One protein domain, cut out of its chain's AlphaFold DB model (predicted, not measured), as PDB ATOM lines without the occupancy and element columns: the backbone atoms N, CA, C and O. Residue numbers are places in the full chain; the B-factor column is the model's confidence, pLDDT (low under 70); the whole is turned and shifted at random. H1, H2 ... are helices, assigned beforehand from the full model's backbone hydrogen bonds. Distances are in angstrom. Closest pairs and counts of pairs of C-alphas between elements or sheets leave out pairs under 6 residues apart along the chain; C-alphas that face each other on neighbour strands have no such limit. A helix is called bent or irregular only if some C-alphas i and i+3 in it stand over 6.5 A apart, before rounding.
ATOM      1  N   ASN A 177     -10.445  63.006  32.061       84.12
ATOM      2  CA  ASN A 177      -9.509  61.933  31.775       84.12
ATOM      3  C   ASN A 177      -9.851  61.322  30.412       84.12
ATOM      4  O   ASN A 177     -10.762  60.501  30.279       84.12
ATOM      5  N   VAL A 178      -9.091  61.747  29.406       83.19
ATOM      6  CA  VAL A 178      -9.211  61.307  28.016       83.19
ATOM      7  C   VAL A 178      -9.146  59.782  27.924       83.19
ATOM      8  O   VAL A 178      -9.912  59.208  27.158       83.19
ATOM      9  N   ASP A 179      -8.339  59.121  28.757       87.81
ATOM     10  CA  ASP A 179      -8.208  57.660  28.745       87.81
ATOM     11  C   ASP A 179      -9.522  56.971  29.149       87.81
ATOM     12  O   ASP A 179      -9.956  56.039  28.483       87.81
ATOM     13  N   HIS A 180     -10.225  57.471  30.173       85.06
ATOM     14  CA  HIS A 180     -11.519  56.905  30.580       85.06
ATOM     15  C   HIS A 180     -12.605  57.108  29.524       85.06
ATOM     16  O   HIS A 180     -13.461  56.244  29.341       85.06
ATOM     17  N   VAL A 181     -12.582  58.248  28.830       85.81
ATOM     18  CA  VAL A 181     -13.507  58.507  27.719       85.81
ATOM     19  C   VAL A 181     -13.238  57.531  26.572       85.81
ATOM     20  O   VAL A 181     -14.188  56.961  26.035       85.81
ATOM     21  N   LEU A 182     -11.964  57.290  26.249       89.12
ATOM     22  CA  LEU A 182     -11.556  56.335  25.220       89.12
ATOM     23  C   LEU A 182     -11.920  54.891  25.593       89.12
ATOM     24  O   LEU A 182     -12.466  54.182  24.752       89.12
ATOM     25  N   ASP A 183     -11.709  54.476  26.846       89.94
ATOM     26  CA  ASP A 183     -12.096  53.145  27.335       89.94
ATOM     27  C   ASP A 183     -13.609  52.900  27.151       89.94
ATOM     28  O   ASP A 183     -14.043  51.831  26.712       89.94
ATOM     29  N   ILE A 184     -14.437  53.901  27.476       89.00
ATOM     30  CA  ILE A 184     -15.898  53.814  27.336       89.00
ATOM     31  C   ILE A 184     -16.303  53.791  25.858       89.00
ATOM     32  O   ILE A 184     -17.156  52.989  25.471       89.00
ATOM     33  N   GLU A 185     -15.702  54.647  25.029       91.81
ATOM     34  CA  GLU A 185     -15.951  54.669  23.584       91.81
ATOM     35  C   GLU A 185     -15.601  53.321  22.941       91.81
ATOM     36  O   GLU A 185     -16.379  52.801  22.140       91.81
ATOM     37  N   GLU A 186     -14.486  52.708  23.342       92.81
ATOM     38  CA  GLU A 186     -14.059  51.401  22.852       92.81
ATOM     39  C   GLU A 186     -15.070  50.298  23.217       92.81
ATOM     40  O   GLU A 186     -15.499  49.530  22.350       92.81
ATOM     41  N   VAL A 187     -15.528  50.245  24.473       91.31
ATOM     42  CA  VAL A 187     -16.542  49.263  24.902       91.31
ATOM     43  C   VAL A 187     -17.850  49.440  24.128       91.31
ATOM     44  O   VAL A 187     -18.427  48.455  23.659       91.31
ATOM     45  N   LEU A 188     -18.307  50.681  23.945       91.50
ATOM     46  CA  LEU A 188     -19.521  50.981  23.180       91.50
ATOM     47  C   LEU A 188     -19.371  50.643  21.696       91.50
ATOM     48  O   LEU A 188     -20.321  50.151  21.076       91.50
ATOM     49  N   HIS A 189     -18.186  50.861  21.126       94.69
ATOM     50  CA  HIS A 189     -17.884  50.485  19.752       94.69
ATOM     51  C   HIS A 189     -18.039  48.974  19.549       94.69
ATOM     52  O   HIS A 189     -18.699  48.542  18.600       94.69
ATOM     53  N   TYR A 190     -17.496  48.157  20.455       90.88
ATOM     54  CA  TYR A 190     -17.654  46.705  20.370       90.88
ATOM     55  C   TYR A 190     -19.080  46.248  20.668       90.88
ATOM     56  O   TYR A 190     -19.578  45.377  19.954       90.88
ATOM     57  N   TYR A 191     -19.757  46.864  21.640       91.38
ATOM     58  CA  TYR A 191     -21.167  46.592  21.923       91.38
ATOM     59  C   TYR A 191     -22.047  46.824  20.687       91.38
ATOM     60  O   TYR A 191     -22.839  45.970  20.306       91.38
ATOM     61  N   SER A 192     -21.820  47.926  19.970       90.56
ATOM     62  CA  SER A 192     -22.565  48.266  18.749       90.56
ATOM     63  C   SER A 192     -22.360  47.266  17.602       90.56
ATOM     64  O   SER A 192     -23.189  47.179  16.697       90.56
ATOM     65  N   ARG A 193     -21.257  46.505  17.610       91.81
ATOM     66  CA  ARG A 193     -20.955  45.479  16.596       91.81
ATOM     67  C   ARG A 193     -21.580  44.122  16.913       91.81
ATOM     68  O   ARG A 193     -21.529  43.228  16.066       91.81
ATOM     69  N   LEU A 194     -22.159  43.946  18.100       91.56
ATOM     70  CA  LEU A 194     -22.899  42.738  18.438       91.56
ATOM     71  C   LEU A 194     -24.232  42.726  17.688       91.56
ATOM     72  O   LEU A 194     -25.165  43.453  18.001       91.56
ATOM     73  N   THR A 195     -24.320  41.866  16.677       88.94
ATOM     74  CA  THR A 195     -25.525  41.692  15.851       88.94
ATOM     75  C   THR A 195     -26.365  40.489  16.263       88.94
ATOM     76  O   THR A 195     -27.515  40.362  15.850       88.94
ATOM     77  N   CYS A 196     -25.803  39.582  17.060       88.75
ATOM     78  CA  CYS A 196     -26.467  38.353  17.464       88.75
ATOM     79  C   CYS A 196     -27.264  38.572  18.764       88.75
ATOM     80  O   CYS A 196     -26.651  38.864  19.797       88.75
ATOM     81  N   PRO A 197     -28.597  38.367  18.750       89.00
ATOM     82  CA  PRO A 197     -29.465  38.608  19.904       89.00
ATOM     83  C   PRO A 197     -29.055  37.854  21.171       89.00
ATOM     84  O   PRO A 197     -29.124  38.408  22.261       89.00
ATOM     85  N   ALA A 198     -28.563  36.619  21.040       85.88
ATOM     86  CA  ALA A 198     -28.149  35.823  22.192       85.88
ATOM     87  C   ALA A 198     -26.902  36.390  22.892       85.88
ATOM     88  O   ALA A 198     -26.795  36.340  24.112       85.88
ATOM     89  N   TYR A 199     -25.953  36.957  22.138       88.81
ATOM     90  CA  TYR A 199     -24.795  37.606  22.753       88.81
ATOM     91  C   TYR A 199     -25.163  38.953  23.373       88.81
ATOM     92  O   TYR A 199     -24.612  39.289  24.418       88.81
ATOM     93  N   LEU A 200     -26.101  39.692  22.770       90.88
ATOM     94  CA  LEU A 200     -26.650  40.906  23.376       90.88
ATOM     95  C   LEU A 200     -27.293  40.591  24.728       90.88
ATOM     96  O   LEU A 200     -26.930  41.208  25.717       90.88
ATOM     97  N   GLU A 201     -28.130  39.556  24.806       89.81
ATOM     98  CA  GLU A 201     -28.776  39.139  26.057       89.81
ATOM     99  C   GLU A 201     -27.761  38.778  27.155       89.81
ATOM    100  O   GLU A 201     -27.913  39.181  28.310       89.81
ATOM    101  N   ILE A 202     -26.686  38.068  26.800       90.44
ATOM    102  CA  ILE A 202     -25.612  37.707  27.737       90.44
ATOM    103  C   ILE A 202     -24.885  38.955  28.254       90.44
ATOM    104  O   ILE A 202     -24.628  39.073  29.454       90.44
ATOM    105  N   VAL A 203     -24.533  39.875  27.355       90.94
ATOM    106  CA  VAL A 203     -23.788  41.092  27.697       90.94
ATOM    107  C   VAL A 203     -24.661  42.064  28.494       90.94
ATOM    108  O   VAL A 203     -24.202  42.607  29.497       90.94
ATOM    109  N   ASP A 204     -25.928  42.221  28.119       90.81
ATOM    110  CA  ASP A 204     -26.896  43.053  28.835       90.81
ATOM    111  C   ASP A 204     -27.123  42.528  30.246       90.81
ATOM    112  O   ASP A 204     -27.018  43.285  31.207       90.81
ATOM    113  N   THR A 205     -27.345  41.221  30.394       89.56
ATOM    114  CA  THR A 205     -27.511  40.593  31.711       89.56
ATOM    115  C   THR A 205     -26.272  40.805  32.578       89.56
ATOM    116  O   THR A 205     -26.386  41.198  33.738       89.56
ATOM    117  N   PHE A 206     -25.076  40.628  32.010       90.00
ATOM    118  CA  PHE A 206     -23.813  40.872  32.705       90.00
ATOM    119  C   PHE A 206     -23.673  42.321  33.186       90.00
ATOM    120  O   PHE A 206     -23.335  42.557  34.348       90.00
ATOM    121  N   PHE A 207     -23.959  43.294  32.319       89.12
ATOM    122  CA  PHE A 207     -23.920  44.702  32.695       89.12
ATOM    123  C   PHE A 207     -24.971  45.028  33.751       89.12
ATOM    124  O   PHE A 207     -24.642  45.687  34.733       89.12
ATOM    125  N   MET A 208     -26.199  44.529  33.610       89.00
ATOM    126  CA  MET A 208     -27.250  44.737  34.604       89.00
ATOM    127  C   MET A 208     -26.863  44.166  35.969       89.00
ATOM    128  O   MET A 208     -27.056  44.845  36.974       89.00
ATOM    129  N   GLU A 209     -26.255  42.977  36.029       87.06
ATOM    130  CA  GLU A 209     -25.742  42.408  37.280       87.06
ATOM    131  C   GLU A 209     -24.641  43.288  37.891       87.06
ATOM    132  O   GLU A 209     -24.678  43.583  39.088       87.06
ATOM    133  N   ILE A 210     -23.677  43.750  37.083       85.81
ATOM    134  CA  ILE A 210     -22.598  44.637  37.548       85.81
ATOM    135  C   ILE A 210     -23.149  45.953  38.075       85.81
ATOM    136  O   ILE A 210     -22.776  46.386  39.166       85.81
ATOM    137  N   PHE A 211     -24.033  46.596  37.322       82.62
ATOM    138  CA  PHE A 211     -24.601  47.879  37.698       82.62
ATOM    139  C   PHE A 211     -25.535  47.752  38.901       82.62
ATOM    140  O   PHE A 211     -25.508  48.617  39.773       82.62
ATOM    141  N   ALA A 212     -26.293  46.662  39.020       85.12
ATOM    142  CA  ALA A 212     -27.111  46.393  40.198       85.12
ATOM    143  C   ALA A 212     -26.264  46.215  41.464       85.12
ATOM    144  O   ALA A 212     -26.681  46.644  42.534       85.12
ATOM    145  N   GLU A 213     -25.063  45.648  41.374       81.44
ATOM    146  CA  GLU A 213     -24.158  45.587  42.522       81.44
ATOM    147  C   GLU A 213     -23.537  46.964  42.804       81.44
ATOM    148  O   GLU A 213     -23.605  47.461  43.925       81.44
ATOM    149  N   PHE A 214     -23.000  47.644  41.787       75.19
ATOM    150  CA  PHE A 214     -22.360  48.953  41.966       75.19
ATOM    151  C   PHE A 214     -23.317  50.041  42.478       75.19
ATOM    152  O   PHE A 214     -22.908  50.884  43.284       75.19
ATOM    153  N   PHE A 215     -24.579  50.018  42.043       73.88
ATOM    154  CA  PHE A 215     -25.587  51.018  42.402       73.88
ATOM    155  C   PHE A 215     -26.623  50.521  43.422       73.88
ATOM    156  O   PHE A 215     -27.209  51.338  44.130       73.88
ATOM    157  N   GLY A 216     -26.842  49.208  43.541       64.44
ATOM    158  CA  GLY A 216     -27.857  48.614  44.420       64.44
ATOM    159  C   GLY A 216     -27.325  48.058  45.746       64.44
ATOM    160  O   GLY A 216     -28.070  48.037  46.732       64.44
ATOM    161  N   SER A 217     -26.044  47.683  45.860       53.59
ATOM    162  CA  SER A 217     -25.499  47.116  47.105       53.59
ATOM    163  C   SER A 217     -24.914  48.174  48.057       53.59
ATOM    164  O   SER A 217     -23.769  48.134  48.490       53.59
TER     165      SER A 217
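Overview. This is residues 177 to 217 of the 239 residues of an uncharacterized protein of Morus notabilis (UniProt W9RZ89). Two helices make an open, flat V: the longer helix H2 is one arm, H1 is the other, and a tight link joins them at the corner. The arms spread from there with little between them, and two stretches stand free: residues 177 to 190, of which 178 to 190 belong to H1, and residues 205 to 217, of which 205 to 216 belong to H2. The printed part has 41 residues with two named helices, H1 then H2, and no named strand; its class is all helix. It is loose, with a radius of gyration of the C-alphas of 12.2 A, and spans 32 by 31 by 6 A.

Arrangement. Begin with H2, residues 197 to 216, the longest helix. From its first residue, step back through Cys 196 to Arg 193, a tight link of 4 residues, to reach H1, residues 178 to 192. H1 and H2 are near each other: 5 pairs of their C-alphas are within 10 A, and the closest are 8.0 A apart. In both helices every O i to N i+4 pair is within hydrogen-bond range.

Along the chain. Find C-alpha 197 at (-29.465, 38.608, 19.904); from there H2 runs 26.5 A to C-alpha 216 at (-27.857, 48.614, 44.420). Then find C-alpha 178 at (-9.211, 61.307, 28.016), where H1 begins; its 15 residues run 20.8 A to C-alpha 192. Neither helix is bent.

Size, cuts and confidence. Look at Asn 177 and Ala 198 for the two C-alphas farthest apart, 33.5 A. The first and last printed C-alphas, those of Asn 177 and Ser 217, are 26.7 A apart. The printed part has no cut. In the B-factor column the mean pLDDT of the printed part is 86.7, and residues 216 to 217 are under 70, where this predicted model has low confidence.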